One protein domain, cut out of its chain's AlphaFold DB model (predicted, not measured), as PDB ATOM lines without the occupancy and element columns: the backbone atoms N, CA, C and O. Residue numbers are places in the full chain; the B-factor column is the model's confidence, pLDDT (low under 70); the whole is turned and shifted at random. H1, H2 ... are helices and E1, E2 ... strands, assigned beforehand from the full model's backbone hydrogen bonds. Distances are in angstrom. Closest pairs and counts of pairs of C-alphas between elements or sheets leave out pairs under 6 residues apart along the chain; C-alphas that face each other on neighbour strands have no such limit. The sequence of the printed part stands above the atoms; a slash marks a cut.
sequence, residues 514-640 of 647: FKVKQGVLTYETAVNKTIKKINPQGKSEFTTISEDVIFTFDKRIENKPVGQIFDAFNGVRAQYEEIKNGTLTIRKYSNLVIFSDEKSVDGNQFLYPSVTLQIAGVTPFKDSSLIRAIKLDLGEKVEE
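This is residues 514 to 640 of the 647 residues of the protein "GYF_2 domain-containing protein" of Opitutae bacterium (UniProt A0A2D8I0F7). A long two-stranded arm, the hairpin E2-E3, reaches away from a twisted sheet of four strands, E4-E5-E6-E7, in which the long strands E5 and E6 bend. Short E1 at the arm's root packs on E5, and H1 sits in the corner between arm and sheet. The printed part has 127 residues, ordered E1 E2 E3 H1 E4 E5 E6 E7, mostly strand; both sheets, E1-E2-E3 and E4-E5-E6-E7, are antiparallel meanders, each strand the neighbour of the one before. It is loose, with a radius of gyration of the C-alphas of 18.2 A, and flat, spanning 62 by 45 by 24 A.

E1, residues 514 to 517, and E2, 520 to 534, form a hairpin, with N 517 and O 520 2.8 A apart. E3, 540 to 552, is antiparallel to E2, with N 533 and O 541 at 2.7 A. H1, 563 to 571, lies over E2 at a height over the sheet of 10.1 A; every O i to N i+4 pair in it is within hydrogen-bond range. E4, 576 to 581, pairs with E5, 584 to 599, N 579 to O 586 at 2.8 A. The closest C-alphas of E1 and E5 are Val 516 and Ser 596, 4.6 A. E6, 605 to 618, pairs with E5, N 587 to O 615 at 2.8 A, and with E7, 627 to 633, N 614 to O 631 at 2.8 A. H1 only grazes this sheet. E3 and E5 are apart.

E1 begins at C-alpha 514, (36.914, -1.242, 12.774). E2 measures 40.5 A, E3 34.1 A, E5 38.6 A and E6 38.2 A; E5 bends by 67 degrees at residue 591. E7 ends at C-alpha 633, (23.898, -5.862, 18.664).

The farthest C-alphas, Gln 537 and Asp 602, are 62.7 A apart. The printed part has no cut and no long link. Residues 534 and 536 to 539 have pLDDT under 70.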
ATOM      1  N   PHE A 514      38.029  -0.844  11.918       95.12
ATOM      2  CA  PHE A 514      36.914  -1.242  12.774       95.12
ATOM      3  C   PHE A 514      37.334  -2.342  13.750       95.12
ATOM      4  O   PHE A 514      37.878  -3.368  13.345       95.12
ATOM      5  N   LYS A 515      37.028  -2.160  15.040       95.06
ATOM      6  CA  LYS A 515      37.241  -3.169  16.095       95.06
ATOM      7  C   LYS A 515      36.160  -3.102  17.158       95.06
ATOM      8  O   LYS A 515      35.642  -2.020  17.441       95.06
ATOM      9  N   VAL A 516      35.865  -4.221  17.809       95.62
ATOM     10  CA  VAL A 516      35.115  -4.210  19.067       95.62
ATOM     11  C   VAL A 516      36.103  -4.045  20.214       95.62
ATOM     12  O   VAL A 516      36.934  -4.919  20.437       95.62
ATOM     13  N   LYS A 517      36.004  -2.921  20.930       93.25
ATOM     14  CA  LYS A 517      36.795  -2.631  22.127       93.25
ATOM     15  C   LYS A 517      35.906  -2.669  23.354       93.25
ATOM     16  O   LYS A 517      34.932  -1.918  23.418       93.25
ATOM     17  N   GLN A 518      36.214  -3.553  24.305       88.44
ATOM     18  CA  GLN A 518      35.440  -3.716  25.550       88.44
ATOM     19  C   GLN A 518      33.918  -3.861  25.307       88.44
ATOM     20  O   GLN A 518      33.096  -3.246  25.989       88.44
ATOM     21  N   GLY A 519      33.529  -4.641  24.294       88.31
ATOM     22  CA  GLY A 519      32.121  -4.876  23.957       88.31
ATOM     23  C   GLY A 519      31.410  -3.714  23.250       88.31
ATOM     24  O   GLY A 519      30.180  -3.690  23.215       88.31
ATOM     25  N   VAL A 520      32.144  -2.761  22.669       91.06
ATOM     26  CA  VAL A 520      31.571  -1.689  21.841       91.06
ATOM     27  C   VAL A 520      32.313  -1.583  20.513       91.06
ATOM     28  O   VAL A 520      33.539  -1.622  20.473       91.06
ATOM     29  N   LEU A 521      31.579  -1.427  19.409       95.12
ATOM     30  CA  LEU A 521      32.175  -1.208  18.091       95.12
ATOM     31  C   LEU A 521      32.846   0.173  18.036       95.12
ATOM     32  O   LEU A 521      32.273   1.183  18.455       95.12
ATOM     33  N   THR A 522      34.054   0.210  17.490       94.62
ATOM     34  CA  THR A 522      34.877   1.406  17.320       94.62
ATOM     35  C   THR A 522      35.395   1.506  15.891       94.62
ATOM     36  O   THR A 522      35.595   0.480  15.246       94.62
ATOM     37  N   TYR A 523      35.586   2.734  15.413       93.56
ATOM     38  CA  TYR A 523      36.197   3.062  14.126       93.56
ATOM     39  C   TYR A 523      37.209   4.192  14.317       93.56
ATOM     40  O   TYR A 523      36.854   5.243  14.856       93.56
ATOM     41  N   GLU A 524      38.453   3.976  13.898       91.44
ATOM     42  CA  GLU A 524      39.547   4.938  14.069       91.44
ATOM     43  C   GLU A 524      39.929   5.577  12.731       91.44
ATOM     44  O   GLU A 524      40.183   4.888  11.740       91.44
ATOM     45  N   THR A 525      39.955   6.909  12.685       89.44
ATOM     46  CA  THR A 525      40.241   7.655  11.455       89.44
ATOM     47  C   THR A 525      40.820   9.034  11.741       89.44
ATOM     48  O   THR A 525      40.558   9.609  12.794       89.44
ATOM     49  N   ALA A 526      41.565   9.595  10.793       86.25
ATOM     50  CA  ALA A 526      42.071  10.959  10.885       86.25
ATOM     51  C   ALA A 526      41.065  11.945  10.276       86.25
ATOM     52  O   ALA A 526      40.635  11.794   9.128       86.25
ATOM     53  N   VAL A 527      40.701  12.984  11.024       82.50
ATOM     54  CA  VAL A 527      39.797  14.039  10.556       82.50
ATOM     55  C   VAL A 527      40.578  15.329  10.352       82.50
ATOM     56  O   VAL A 527      41.283  15.810  11.236       82.50
ATOM     57  N   ASN A 528      40.411  15.933   9.176       80.38
ATOM     58  CA  ASN A 528      40.996  17.232   8.869       80.38
ATOM     59  C   ASN A 528      40.120  18.356   9.429       80.38
ATOM     60  O   ASN A 528      38.956  18.510   9.048       80.38
ATOM     61  N   LYS A 529      40.694  19.178  10.305       78.81
ATOM     62  CA  LYS A 529      40.033  20.327  10.920       78.81
ATOM     63  C   LYS A 529      40.678  21.615  10.433       78.81
ATOM     64  O   LYS A 529      41.867  21.851  10.636       78.81
ATOM     65  N   THR A 530      39.882  22.474   9.806       79.56
ATOM     66  CA  THR A 530      40.336  23.806   9.398       79.56
ATOM     67  C   THR A 530      40.222  24.759  10.579       79.56
ATOM     68  O   THR A 530      39.123  25.115  11.005       79.56
ATOM     69  N   ILE A 531      41.364  25.187  11.103       81.38
ATOM     70  CA  ILE A 531      41.456  26.195  12.153       81.38
ATOM     71  C   ILE A 531      41.659  27.552  11.493       81.38
ATOM     72  O   ILE A 531      42.558  27.736  10.676       81.38
ATOM     73  N   LYS A 532      40.829  28.522  11.870       84.44
ATOM     74  CA  LYS A 532      41.019  29.922  11.501       84.44
ATOM     75  C   LYS A 532      41.906  30.592  12.550       84.44
ATOM     76  O   LYS A 532      41.482  30.746  13.692       84.44
ATOM     77  N   LYS A 533      43.103  31.015  12.159       81.62
ATOM     78  CA  LYS A 533      43.964  31.923  12.924       81.62
ATOM     79  C   LYS A 533      43.869  33.330  12.334       81.62
ATOM     80  O   LYS A 533      43.560  33.506  11.160       81.62
ATOM     81  N   ILE A 534      44.072  34.354  13.154       69.25
ATOM     82  CA  ILE A 534      44.188  35.735  12.675       69.25
ATOM     83  C   ILE A 534      45.657  36.104  12.790       69.25
ATOM     84  O   ILE A 534      46.236  35.986  13.866       69.25
ATOM     85  N   ASN A 535      46.261  36.497  11.676       74.12
ATOM     86  CA  ASN A 535      47.668  36.854  11.658       74.12
ATOM     87  C   ASN A 535      47.897  38.244  12.291       74.12
ATOM     88  O   ASN A 535      46.944  39.016  12.445       74.12
ATOM     89  N   PRO A 536      49.146  38.612  12.622       64.38
ATOM     90  CA  PRO A 536      49.458  39.901  13.251       64.38
ATOM     91  C   PRO A 536      49.055  41.143  12.433       64.38
ATOM     92  O   PRO A 536      49.037  42.245  12.972       64.38
ATOM     93  N   GLN A 537      48.719  40.991  11.146       69.00
ATOM     94  CA  GLN A 537      48.192  42.067  10.296       69.00
ATOM     95  C   GLN A 537      46.650  42.096  10.231       69.00
ATOM     96  O   GLN A 537      46.083  42.836   9.428       69.00
ATOM     97  N   GLY A 538      45.953  41.294  11.045       60.59
ATOM     98  CA  GLY A 538      44.488  41.237  11.097       60.59
ATOM     99  C   GLY A 538      43.842  40.409   9.981       60.59
ATOM    100  O   GLY A 538      42.620  40.440   9.814       60.59
ATOM    101  N   LYS A 539      44.630  39.654   9.204       60.50
ATOM    102  CA  LYS A 539      44.125  38.817   8.111       60.50
ATOM    103  C   LYS A 539      43.806  37.412   8.616       60.50
ATOM    104  O   LYS A 539      44.542  36.836   9.409       60.50
ATOM    105  N   SER A 540      42.692  36.853   8.144       75.69
ATOM    106  CA  SER A 540      42.325  35.465   8.440       75.69
ATOM    107  C   SER A 540      43.244  34.503   7.687       75.69
ATOM    108  O   SER A 540      43.261  34.509   6.456       75.69
ATOM    109  N   GLU A 541      43.968  33.675   8.425       80.00
ATOM    110  CA  GLU A 541      44.745  32.543   7.932       80.00
ATOM    111  C   GLU A 541      44.045  31.248   8.333       80.00
ATOM    112  O   GLU A 541      43.571  31.093   9.455       80.00
ATOM    113  N   PHE A 542      43.935  30.314   7.396       82.19
ATOM    114  CA  PHE A 542      43.306  29.024   7.638       82.19
ATOM    115  C   PHE A 542      44.390  27.955   7.596       82.19
ATOM    116  O   PHE A 542      45.091  27.825   6.595       82.19
ATOM    117  N   THR A 543      44.528  27.202   8.680       81.50
ATOM    118  CA  THR A 543      45.454  26.073   8.770       81.50
ATOM    119  C   THR A 543      44.641  24.809   8.967       81.50
ATOM    120  O   THR A 543      43.853  24.711   9.906       81.50
ATOM    121  N   THR A 544      44.816  23.839   8.079       83.50
ATOM    122  CA  THR A 544      44.229  22.511   8.247       83.50
ATOM    123  C   THR A 544      45.179  21.663   9.076       83.50
ATOM    124  O   THR A 544      46.337  21.495   8.699       83.50
ATOM    125  N   ILE A 545      44.693  21.144  10.199       84.25
ATOM    126  CA  ILE A 545      45.392  20.129  10.991       84.25
ATOM    127  C   ILE A 545      44.666  18.793  10.843       84.25
ATOM    128  O   ILE A 545      43.448  18.776  10.667       84.25
ATOM    129  N   SER A 546      45.411  17.693  10.889       82.12
ATOM    130  CA  SER A 546      44.856  16.339  10.923       82.12
ATOM    131  C   SER A 546      44.894  15.839  12.366       82.12
ATOM    132  O   SER A 546      45.924  15.981  13.023       82.12
ATOM    133  N   GLU A 547      43.772  15.334  12.868       86.75
ATOM    134  CA  GLU A 547      43.619  14.834  14.237       86.75
ATOM    135  C   GLU A 547      43.048  13.414  14.188       86.75
ATOM    136  O   GLU A 547      42.057  13.178  13.494       86.75
ATOM    137  N   ASP A 548      43.656  12.479  14.918       87.00
ATOM    138  CA  ASP A 548      43.147  11.112  15.030       87.00
ATOM    139  C   ASP A 548      41.895  11.088  15.916       87.00
ATOM    140  O   ASP A 548      41.888  11.569  17.051       87.00
ATOM    141  N   VAL A 549      40.814  10.517  15.391       88.56
ATOM    142  CA  VAL A 549      39.500  10.457  16.030       88.56
ATOM    143  C   VAL A 549      39.031   9.012  16.105       88.56
ATOM    144  O   VAL A 549      39.032   8.275  15.121       88.56
ATOM    145  N   ILE A 550      38.542   8.629  17.284       90.00
ATOM    146  CA  ILE A 550      37.895   7.338  17.515       90.00
ATOM    147  C   ILE A 550      36.387   7.562  17.608       90.00
ATOM    148  O   ILE A 550      35.881   8.242  18.510       90.00
ATOM    149  N   PHE A 551      35.644   6.977  16.677       89.88
ATOM    150  CA  PHE A 551      34.195   6.882  16.753       89.88
ATOM    151  C   PHE A 551      33.818   5.639  17.547       89.88
ATOM    152  O   PHE A 551      34.106   4.522  17.134       89.88
ATOM    153  N   THR A 552      33.148   5.831  18.680       92.31
ATOM    154  CA  THR A 552      32.554   4.737  19.451       92.31
ATOM    155  C   THR A 552      31.060   4.677  19.167       92.31
ATOM    156  O   THR A 552      30.352   5.663  19.366       92.31
ATOM    157  N   PHE A 553      30.579   3.529  18.694       92.12
ATOM    158  CA  PHE A 553      29.190   3.306  18.290       92.12
ATOM    159  C   PHE A 553      28.290   3.022  19.503       92.12
ATOM    160  O   PHE A 553      27.689   1.959  19.642       92.12
ATOM    161  N   ASP A 554      28.202   4.012  20.387       87.50
ATOM    162  CA  ASP A 554      27.320   4.054  21.551       87.50
ATOM    163  C   ASP A 554      26.549   5.388  21.594       87.50
ATOM    164  O   ASP A 554      26.611   6.193  20.663       87.50
ATOM    165  N   LYS A 555      25.831   5.663  22.689       84.50
ATOM    166  CA  LYS A 555      25.051   6.905  22.847       84.50
ATOM    167  C   LYS A 555      25.864   8.196  22.642       84.50
ATOM    168  O   LYS A 555      25.279   9.226  22.328       84.50
ATOM    169  N   ARG A 556      27.196   8.186  22.788       83.75
ATOM    170  CA  ARG A 556      28.062   9.372  22.617       83.75
ATOM    171  C   ARG A 556      28.195   9.819  21.162       83.75
ATOM    172  O   ARG A 556      28.650  10.936  20.913       83.75
ATOM    173  N   ILE A 557      27.837   8.969  20.200       85.62
ATOM    174  CA  ILE A 557      27.854   9.319  18.774       85.62
ATOM    175  C   ILE A 557      26.590  10.076  18.340       85.62
ATOM    176  O   ILE A 557      26.536  10.603  17.227       85.62
ATOM    177  N   GLU A 558      25.576  10.162  19.207       88.94
ATOM    178  CA  GLU A 558      24.383  10.967  18.955       88.94
ATOM    179  C   GLU A 558      24.756  12.430  18.684       88.94
ATOM    180  O   GLU A 558      25.699  12.989  19.242       88.94
ATOM    181  N   ASN A 559      23.995  13.064  17.796       87.94
ATOM    182  CA  ASN A 559      24.217  14.419  17.300       87.94
ATOM    183  C   ASN A 559      25.514  14.635  16.501       87.94
ATOM    184  O   ASN A 559      25.795  15.777  16.138       87.94
ATOM    185  N   LYS A 560      26.268  13.580  16.161       88.12
ATOM    186  CA  LYS A 560      27.344  13.665  15.160       88.12
ATOM    187  C   LYS A 560      26.792  13.505  13.730       88.12
ATOM    188  O   LYS A 560      25.767  12.838  13.559       88.12
ATOM    189  N   PRO A 561      27.428  14.112  12.708       88.94
ATOM    190  CA  PRO A 561      27.068  13.901  11.305       88.94
ATOM    191  C   PRO A 561      27.319  12.456  10.861       88.94
ATOM    192  O   PRO A 561      28.308  11.851  11.276       88.94
ATOM    193  N   VAL A 562      26.456  11.915   9.998       89.50
ATOM    194  CA  VAL A 562      26.564  10.520   9.525       89.50
ATOM    195  C   VAL A 562      27.534  10.304   8.367       89.50
ATOM    196  O   VAL A 562      27.980   9.176   8.199       89.50
ATOM    197  N   GLY A 563      27.880  11.341   7.597       88.06
ATOM    198  CA  GLY A 563      28.654  11.209   6.352       88.06
ATOM    199  C   GLY A 563      29.908  10.340   6.483       88.06
ATOM    200  O   GLY A 563      29.975   9.277   5.886       88.06
ATOM    201  N   GLN A 564      30.838  10.715   7.369       85.00
ATOM    202  CA  GLN A 564      32.094   9.972   7.565       85.00
ATOM    203  C   GLN A 564      31.886   8.526   8.038       85.00
ATOM    204  O   GLN A 564      32.684   7.645   7.730       85.00
ATOM    205  N   ILE A 565      30.820   8.277   8.797       87.56
ATOM    206  CA  ILE A 565      30.480   6.937   9.281       87.56
ATOM    207  C   ILE A 565      29.972   6.087   8.118       87.56
ATOM    208  O   ILE A 565      30.366   4.933   7.977       87.56
ATOM    209  N   PHE A 566      29.117   6.654   7.268       90.81
ATOM    210  CA  PHE A 566      28.638   5.974   6.070       90.81
ATOM    211  C   PHE A 566      29.761   5.732   5.070       90.81
ATOM    212  O   PHE A 566      29.830   4.632   4.533       90.81
ATOM    213  N   ASP A 567      30.669   6.688   4.885       88.62
ATOM    214  CA  ASP A 567      31.850   6.521   4.035       88.62
ATOM    215  C   ASP A 567      32.719   5.351   4.512       88.62
ATOM    216  O   ASP A 567      33.135   4.524   3.703       88.62
ATOM    217  N   ALA A 568      32.918   5.223   5.828       89.38
ATOM    218  CA  ALA A 568      33.668   4.115   6.412       89.38
ATOM    219  C   ALA A 568      33.006   2.752   6.132       89.38
ATOM    220  O   ALA A 568      33.671   1.829   5.663       89.38
ATOM    221  N   PHE A 569      31.689   2.631   6.337       91.56
ATOM    222  CA  PHE A 569      30.951   1.399   6.021       91.56
ATOM    223  C   PHE A 569      30.872   1.112   4.513       91.56
ATOM    224  O   PHE A 569      30.899  -0.048   4.104       91.56
ATOM    225  N   ASN A 570      30.815   2.146   3.675       89.19
ATOM    226  CA  ASN A 570      30.862   2.000   2.221       89.19
ATOM    227  C   ASN A 570      32.243   1.517   1.750       89.19
ATOM    228  O   ASN A 570      32.318   0.715   0.819       89.19
ATOM    229  N   GLY A 571      33.323   1.955   2.408       86.38
ATOM    230  CA  GLY A 571      34.697   1.530   2.119       86.38
ATOM    231  C   GLY A 571      34.913   0.022   2.277       86.38
ATOM    232  O   GLY A 571      35.626  -0.578   1.478       86.38
ATOM    233  N   VAL A 572      34.218  -0.600   3.233       89.38
ATOM    234  CA  VAL A 572      34.181  -2.063   3.438       89.38
ATOM    235  C   VAL A 572      33.001  -2.741   2.739       89.38
ATOM    236  O   VAL A 572      32.679  -3.890   3.021       89.38
ATOM    237  N   ARG A 573      32.312  -2.028   1.836       87.19
ATOM    238  CA  ARG A 573      31.163  -2.532   1.063       87.19
ATOM    239  C   ARG A 573      30.060  -3.151   1.938       87.19
ATOM    240  O   ARG A 573      29.355  -4.062   1.500       87.19
ATOM    241  N   ALA A 574      29.880  -2.651   3.163       89.62
ATOM    242  CA  ALA A 574      28.870  -3.166   4.076       89.62
ATOM    243  C   ALA A 574      27.462  -2.887   3.533       89.62
ATOM    244  O   ALA A 574      27.066  -1.737   3.323       89.62
ATOM    245  N   GLN A 575      26.684  -3.950   3.334       90.00
ATOM    246  CA  GLN A 575      25.302  -3.836   2.879       90.00
ATOM    247  C   GLN A 575      24.396  -3.305   3.992       90.00
ATOM    248  O   GLN A 575      24.591  -3.597   5.177       90.00
ATOM    249  N   TYR A 576      23.374  -2.540   3.604       94.25
ATOM    250  CA  TYR A 576      22.400  -1.991   4.536       94.25
ATOM    251  C   TYR A 576      20.979  -1.983   3.982       94.25
ATOM    252  O   TYR A 576      20.749  -1.928   2.776       94.25
ATOM    253  N   GLU A 577      20.022  -1.946   4.903       95.56
ATOM    254  CA  GLU A 577      18.606  -1.720   4.627       95.56
ATOM    255  C   GLU A 577      18.169  -0.379   5.225       95.56
ATOM    256  O   GLU A 577      18.596  -0.013   6.324       95.56
ATOM    257  N   GLU A 578      17.293   0.350   4.532       94.44
ATOM    258  CA  GLU A 578      16.677   1.566   5.067       94.44
ATOM    259  C   GLU A 578      15.199   1.366   5.379       94.44
ATOM    260  O   GLU A 578      14.395   1.005   4.521       94.44
ATOM    261  N   ILE A 579      14.831   1.680   6.617       94.44
ATOM    262  CA  ILE A 579      13.462   1.595   7.112       94.44
ATOM    263  C   ILE A 579      13.002   3.010   7.448       94.44
ATOM    264  O   ILE A 579      13.578   3.678   8.307       94.44
ATOM    265  N   LYS A 580      11.942   3.476   6.783       92.00
ATOM    266  CA  LYS A 580      11.325   4.777   7.066       92.00
ATOM    267  C   LYS A 580      10.183   4.610   8.057       92.00
ATOM    268  O   LYS A 580       9.278   3.812   7.831       92.00
ATOM    269  N   ASN A 581      10.201   5.403   9.122       86.25
ATOM    270  CA  ASN A 581       9.127   5.484  10.102       86.25
ATOM    271  C   ASN A 581       8.791   6.958  10.379       86.25
ATOM    272  O   ASN A 581       9.401   7.617  11.224       86.25
ATOM    273  N   GLY A 582       7.847   7.497   9.605       88.69
ATOM    274  CA  GLY A 582       7.473   8.909   9.665       88.69
ATOM    275  C   GLY A 582       8.646   9.834   9.320       88.69
ATOM    276  O   GLY A 582       9.179   9.797   8.211       88.69
ATOM    277  N   THR A 583       9.044  10.675  10.275       89.75
ATOM    278  CA  THR A 583      10.143  11.645  10.120       89.75
ATOM    279  C   THR A 583      11.532  11.052  10.367       89.75
ATOM    280  O   THR A 583      12.523  11.766  10.211       89.75
ATOM    281  N   LEU A 584      11.623   9.769  10.728       91.75
ATOM    282  CA  LEU A 584      12.880   9.063  10.961       91.75
ATOM    283  C   LEU A 584      13.157   8.049   9.849       91.75
ATOM    284  O   LEU A 584      12.262   7.340   9.390       91.75
ATOM    285  N   THR A 585      14.420   7.954   9.453       94.75
ATOM    286  CA  THR A 585      14.960   6.860   8.642       94.75
ATOM    287  C   THR A 585      15.977   6.108   9.492       94.75
ATOM    288  O   THR A 585      16.823   6.727  10.138       94.75
ATOM    289  N   ILE A 586      15.882   4.783   9.507       94.88
ATOM    290  CA  ILE A 586      16.819   3.882  10.177       94.88
ATOM    291  C   ILE A 586      17.602   3.158   9.093       94.88
ATOM    292  O   ILE A 586      16.999   2.460   8.281       94.88
ATOM    293  N   ARG A 587      18.926   3.294   9.104       95.06
ATOM    294  CA  ARG A 587      19.827   2.489   8.283       95.06
ATOM    295  C   ARG A 587      20.368   1.338   9.125       95.06
ATOM    296  O   ARG A 587      20.954   1.581  10.181       95.06
ATOM    297  N   LYS A 588      20.129   0.103   8.691       95.94
ATOM    298  CA  LYS A 588      20.517  -1.128   9.388       95.94
ATOM    299  C   LYS A 588      21.588  -1.865   8.590       95.94
ATOM    300  O   LYS A 588      21.292  -2.374   7.515       95.94
ATOM    301  N   TYR A 589      22.779  -1.983   9.159       94.94
ATOM    302  CA  TYR A 589      23.844  -2.877   8.710       94.94
ATOM    303  C   TYR A 589      23.724  -4.193   9.480       94.94
ATOM    304  O   TYR A 589      23.587  -4.166  10.703       94.94
ATOM    305  N   SER A 590      23.722  -5.331   8.788       93.19
ATOM    306  CA  SER A 590      23.558  -6.661   9.401       93.19
ATOM    307  C   SER A 590      24.645  -7.611   8.907       93.19
ATOM    308  O   SER A 590      25.251  -7.355   7.870       93.19
ATOM    309  N   ASN A 591      24.838  -8.727   9.612       88.62
ATOM    310  CA  ASN A 591      25.792  -9.781   9.246       88.62
ATOM    311  C   ASN A 591      27.251  -9.301   9.153       88.62
ATOM    312  O   ASN A 591      28.039  -9.879   8.410       88.62
ATOM    313  N   LEU A 592      27.613  -8.257   9.903       93.44
ATOM    314  CA  LEU A 592      29.002  -7.816   9.982       93.44
ATOM    315  C   LEU A 592      29.797  -8.814  10.834       93.44
ATOM    316  O   LEU A 592      29.253  -9.429  11.758       93.44
ATOM    317  N   VAL A 593      31.082  -8.967  10.537       94.50
ATOM    318  CA  VAL A 593      32.002  -9.793  11.323       94.50
ATOM    319  C   VAL A 593      33.147  -8.895  11.754       94.50
ATOM    320  O   VAL A 593      33.771  -8.273  10.905       94.50
ATOM    321  N   ILE A 594      33.375  -8.758  13.061       96.00
ATOM    322  CA  ILE A 594      34.338  -7.787  13.601       96.00
ATOM    323  C   ILE A 594      35.215  -8.463  14.651       96.00
ATOM    324  O   ILE A 594      34.697  -9.134  15.544       96.00
ATOM    325  N   PHE A 595      36.529  -8.246  14.599       96.62
ATOM    326  CA  PHE A 595      37.428  -8.707  15.655       96.62
ATOM    327  C   PHE A 595      37.211  -7.972  16.977       96.62
ATOM    328  O   PHE A 595      36.922  -6.771  17.021       96.62
ATOM    329  N   SER A 596      37.414  -8.702  18.068       94.94
ATOM    330  CA  SER A 596      37.613  -8.114  19.388       94.94
ATOM    331  C   SER A 596      39.068  -7.674  19.550       94.94
ATOM    332  O   SER A 596      39.983  -8.290  19.009       94.94
ATOM    333  N   ASP A 597      39.296  -6.631  20.341       92.00
ATOM    334  CA  ASP A 597      40.632  -6.288  20.842       92.00
ATOM    335  C   ASP A 597      41.132  -7.238  21.948       92.00
ATOM    336  O   ASP A 597      42.335  -7.355  22.176       92.00
ATOM    337  N   GLU A 598      40.208  -7.920  22.624       91.75
ATOM    338  CA  GLU A 598      40.485  -8.970  23.596       91.75
ATOM    339  C   GLU A 598      41.144 -10.199  22.951       91.75
ATOM    340  O   GLU A 598      40.821 -10.606  21.833       91.75
ATOM    341  N   LYS A 599      42.025 -10.841  23.721       90.81
ATOM    342  CA  LYS A 599      42.594 -12.159  23.427       90.81
ATOM    343  C   LYS A 599      42.348 -13.098  24.596       90.81
ATOM    344  O   LYS A 599      42.182 -12.641  25.730       90.81
ATOM    345  N   SER A 600      42.311 -14.399  24.329       90.19
ATOM    346  CA  SER A 600      42.171 -15.393  25.394       90.19
ATOM    347  C   SER A 600      43.441 -15.472  26.248       90.19
ATOM    348  O   SER A 600      44.471 -14.880  25.915       90.19
ATOM    349  N   VAL A 601      43.376 -16.214  27.358       87.50
ATOM    350  CA  VAL A 601      44.541 -16.463  28.230       87.50
ATOM    351  C   VAL A 601      45.686 -17.116  27.449       87.50
ATOM    352  O   VAL A 601      46.850 -16.806  27.695       87.50
ATOM    353  N   ASP A 602      45.346 -17.943  26.462       84.56
ATOM    354  CA  ASP A 602      46.294 -18.655  25.605       84.56
ATOM    355  C   ASP A 602      46.705 -17.835  24.362       84.56
ATOM    356  O   ASP A 602      47.501 -18.291  23.545       84.56
ATOM    357  N   GLY A 603      46.204 -16.601  24.227       88.00
ATOM    358  CA  GLY A 603      46.548 -15.676  23.143       88.00
ATOM    359  C   GLY A 603      45.674 -15.781  21.889       88.00
ATOM    360  O   GLY A 603      45.957 -15.075  20.914       88.00
ATOM    361  N   ASN A 604      44.617 -16.597  21.919       90.56
ATOM    362  CA  ASN A 604      43.699 -16.789  20.793       90.56
ATOM    363  C   ASN A 604      42.892 -15.522  20.504       90.56
ATOM    364  O   ASN A 604      42.567 -14.749  21.415       90.56
ATOM    365  N   GLN A 605      42.540 -15.323  19.234       93.19
ATOM    366  CA  GLN A 605      41.699 -14.204  18.825       93.19
ATOM    367  C   GLN A 605      40.224 -14.455  19.154       93.19
ATOM    368  O   GLN A 605      39.736 -15.586  19.143       93.19
ATOM    369  N   PHE A 606      39.497 -13.366  19.393       94.94
ATOM    370  CA  PHE A 606      38.041 -13.367  19.456       94.94
ATOM    371  C   PHE A 606      37.464 -12.549  18.311       94.94
ATOM    372  O   PHE A 606      37.998 -11.497  17.954       94.94
ATOM    373  N   LEU A 607      36.317 -12.982  17.795       95.25
ATOM    374  CA  LEU A 607      35.506 -12.176  16.891       95.25
ATOM    375  C   LEU A 607      34.031 -12.218  17.282       95.25
ATOM    376  O   LEU A 607      33.563 -13.108  17.995       95.25
ATOM    377  N   TYR A 608      33.309 -11.220  16.798       94.81
ATOM    378  CA  TYR A 608      31.868 -11.094  16.902       94.81
ATOM    379  C   TYR A 608      31.264 -11.322  15.512       94.81
ATOM    380  O   TYR A 608      31.398 -10.463  14.635       94.81
ATOM    381  N   PRO A 609      30.643 -12.485  15.272       92.12
ATOM    382  CA  PRO A 609      29.889 -12.765  14.067       92.12
ATOM    383  C   PRO A 609      28.478 -12.174  14.170       92.12
ATOM    384  O   PRO A 609      27.909 -12.044  15.252       92.12
ATOM    385  N   SER A 610      27.862 -11.896  13.021       91.12
ATOM    386  CA  SER A 610      26.471 -11.415  12.940       91.12
ATOM    387  C   SER A 610      26.212 -10.076  13.646       91.12
ATOM    388  O   SER A 610      25.082  -9.794  14.058       91.12
ATOM    389  N   VAL A 611      27.230  -9.220  13.743       94.00
ATOM    390  CA  VAL A 611      27.097  -7.879  14.315       94.00
ATOM    391  C   VAL A 611      26.084  -7.081  13.490       94.00
ATOM    392  O   VAL A 611      26.136  -7.036  12.257       94.00
ATOM    393  N   THR A 612      25.140  -6.454  14.186       94.69
ATOM    394  CA  THR A 612      24.095  -5.608  13.613       94.69
ATOM    395  C   THR A 612      24.193  -4.203  14.190       94.69
ATOM    396  O   THR A 612      24.137  -4.004  15.403       94.69
ATOM    397  N   LEU A 613      24.271  -3.209  13.309       95.38
ATOM    398  CA  LEU A 613      24.313  -1.799  13.668       95.38
ATOM    399  C   LEU A 613      23.146  -1.054  13.019       95.38
ATOM    400  O   LEU A 613      22.989  -1.045  11.801       95.38
ATOM    401  N   GLN A 614      22.342  -0.383  13.835       95.06
ATOM    402  CA  GLN A 614      21.258   0.486  13.390       95.06
ATOM    403  C   GLN A 614      21.570   1.930  13.742       95.06
ATOM    404  O   GLN A 614      21.801   2.244  14.910       95.06
ATOM    405  N   ILE A 615      21.510   2.809  12.748       95.00
ATOM    406  CA  ILE A 615      21.689   4.251  12.917       95.00
ATOM    407  C   ILE A 615      20.414   4.940  12.442       95.00
ATOM    408  O   ILE A 615      19.982   4.748  11.306       95.00
ATOM    409  N   ALA A 616      19.798   5.736  13.311       94.31
ATOM    410  CA  ALA A 616      18.593   6.493  13.001       94.31
ATOM    411  C   ALA A 616      18.903   7.981  12.828       94.31
ATOM    412  O   ALA A 616      19.653   8.561  13.617       94.31
ATOM    413  N   GLY A 617      18.259   8.623  11.857       93.69
ATOM    414  CA  GLY A 617      18.312  10.070  11.673       93.69
ATOM    415  C   GLY A 617      17.062  10.626  11.004       93.69
ATOM    416  O   GLY A 617      16.148   9.892  10.631       93.69
ATOM    417  N   VAL A 618      16.997  11.952  10.899       91.25
ATOM    418  CA  VAL A 618      15.830  12.648  10.337       91.25
ATOM    419  C   VAL A 618      15.794  12.474   8.818       91.25
ATOM    420  O   VAL A 618      16.814  12.631   8.149       91.25
ATOM    421  N   THR A 619      14.612  12.178   8.281       86.00
ATOM    422  CA  THR A 619      14.353  12.052   6.842       86.00
ATOM    423  C   THR A 619      14.341  13.435   6.167       86.00
ATOM    424  O   THR A 619      13.637  14.323   6.653       86.00
ATOM    425  N   PRO A 620      15.023  13.641   5.021       85.69
ATOM    426  CA  PRO A 620      15.871  12.688   4.301       85.69
ATOM    427  C   PRO A 620      17.221  12.463   4.999       85.69
ATOM    428  O   PRO A 620      17.866  13.413   5.438       85.69
ATOM    429  N   PHE A 621      17.659  11.205   5.061       88.62
ATOM    430  CA  PHE A 621      18.858  10.806   5.799       88.62
ATOM    431  C   PHE A 621      20.119  10.967   4.941       88.62
ATOM    432  O   PHE A 621      20.586  10.025   4.310       88.62
ATOM    433  N   LYS A 622      20.597  12.210   4.846       87.19
ATOM    434  CA  LYS A 622      21.751  12.626   4.031       87.19
ATOM    435  C   LYS A 622      23.025  12.673   4.879       87.19
ATOM    436  O   LYS A 622      22.943  12.642   6.100       87.19
ATOM    437  N   ASP A 623      24.185  12.861   4.259       86.69
ATOM    438  CA  ASP A 623      25.495  12.874   4.942       86.69
ATOM    439  C   ASP A 623      25.608  13.927   6.056       86.69
ATOM    440  O   ASP A 623      26.242  13.706   7.089       86.69
ATOM    441  N   SER A 624      24.936  15.069   5.882       86.88
ATOM    442  CA  SER A 624      24.860  16.137   6.885       86.88
ATOM    443  C   SER A 624      23.862  15.857   8.014       86.88
ATOM    444  O   SER A 624      23.754  16.656   8.945       86.88
ATOM    445  N   SER A 625      23.066  14.788   7.921       90.88
ATOM    446  CA  SER A 625      22.077  14.450   8.939       90.88
ATOM    447  C   SER A 625      22.767  14.018  10.226       90.88
ATOM    448  O   SER A 625      23.790  13.337  10.224       90.88
ATOM    449  N   LEU A 626      22.180  14.423  11.348       91.69
ATOM    450  CA  LEU A 626      22.682  14.066  12.665       91.69
ATOM    451  C   LEU A 626      22.109  12.727  13.117       91.69
ATOM    452  O   LEU A 626      20.914  12.462  12.931       91.69
ATOM    453  N   ILE A 627      22.945  11.929  13.775       92.81
ATOM    454  CA  ILE A 627      22.519  10.694  14.434       92.81
ATOM    455  C   ILE A 627      21.554  11.043  15.569       92.81
ATOM    456  O   ILE A 627      21.858  11.872  16.427       92.81
ATOM    457  N   ARG A 628      20.376  10.420  15.569       93.31
ATOM    458  CA  ARG A 628      19.346  10.580  16.608       93.31
ATOM    459  C   ARG A 628      19.274   9.411  17.567       93.31
ATOM    460  O   ARG A 628      18.915   9.609  18.717       93.31
ATOM    461  N   ALA A 629      19.579   8.216  17.084       92.31
ATOM    462  CA  ALA A 629      19.676   7.033  17.911       92.31
ATOM    463  C   ALA A 629      20.597   6.025  17.237       92.31
ATOM    464  O   ALA A 629      20.725   5.996  16.009       92.31
ATOM    465  N   ILE A 630      21.194   5.178  18.061       93.25
ATOM    466  CA  ILE A 630      22.020   4.066  17.632       93.25
ATOM    467  C   ILE A 630      21.634   2.820  18.421       93.25
ATOM    468  O   ILE A 630      21.327   2.894  19.612       93.25
ATOM    469  N   LYS A 631      21.640   1.673  17.752       94.12
ATOM    470  CA  LYS A 631      21.498   0.372  18.397       94.12
ATOM    471  C   LYS A 631      22.540  -0.570  17.817       94.12
ATOM    472  O   LYS A 631      22.562  -0.788  16.610       94.12
ATOM    473  N   LEU A 632      23.382  -1.102  18.691       94.50
ATOM    474  CA  LEU A 632      24.396  -2.094  18.368       94.50
ATOM    475  C   LEU A 632      23.995  -3.421  19.007       94.50
ATOM    476  O   LEU A 632      23.662  -3.461  20.192       94.50
ATOM    477  N   ASP A 633      24.020  -4.482  18.216       94.25
ATOM    478  CA  ASP A 633      23.898  -5.862  18.664       94.25
ATOM    479  C   ASP A 633      25.128  -6.611  18.159       94.25
ATOM    480  O   ASP A 633      25.380  -6.647  16.956       94.25
ATOM    481  N   LEU A 634      25.939  -7.128  19.077       90.69
ATOM    482  CA  LEU A 634      27.210  -7.754  18.730       90.69
ATOM    483  C   LEU A 634      27.082  -9.242  18.383       90.69
ATOM    484  O   LEU A 634      28.040  -9.815  17.875       90.69
ATOM    485  N   GLY A 635      25.940  -9.875  18.653       87.31
ATOM    486  CA  GLY A 635      25.846 -11.331  18.583       87.31
ATOM    487  C   GLY A 635      26.706 -12.042  19.640       87.31
ATOM    488  O   GLY A 635      27.173 -11.451  20.617       87.31
ATOM    489  N   GLU A 636      26.877 -13.352  19.467       91.12
ATOM    490  CA  GLU A 636      27.645 -14.204  20.382       91.12
ATOM    491  C   GLU A 636      29.147 -14.084  20.096       91.12
ATOM    492  O   GLU A 636      29.580 -14.381  18.987       91.12
ATOM    493  N   LYS A 637      29.955 -13.685  21.086       92.62
ATOM    494  CA  LYS A 637      31.421 -13.672  20.953       92.62
ATOM    495  C   LYS A 637      31.938 -15.095  20.761       92.62
ATOM    496  O   LYS A 637      31.609 -15.972  21.558       92.62
ATOM    497  N   VAL A 638      32.802 -15.300  19.771       93.69
ATOM    498  CA  VAL A 638      33.383 -16.613  19.471       93.69
ATOM    499  C   VAL A 638      34.903 -16.545  19.544       93.69
ATOM    500  O   VAL A 638      35.513 -15.590  19.065       93.69
ATOM    501  N   GLU A 639      35.498 -17.556  20.171       94.19
ATOM    502  CA  GLU A 639      36.948 -17.748  20.244       94.19
ATOM    503  C   GLU A 639      37.455 -18.561  19.056       94.19
ATOM    504  O   GLU A 639      36.768 -19.470  18.573       94.19
ATOM    505  N   GLU A 640      38.681 -18.271  18.631       92.81
ATOM    506  CA  GLU A 640      39.399 -19.083  17.660       92.81
ATOM    507  C   GLU A 640      39.491 -20.546  18.131       92.81
ATOM    508  O   GLU A 640      39.987 -20.824  19.228       92.81
TER     509      GLU A 640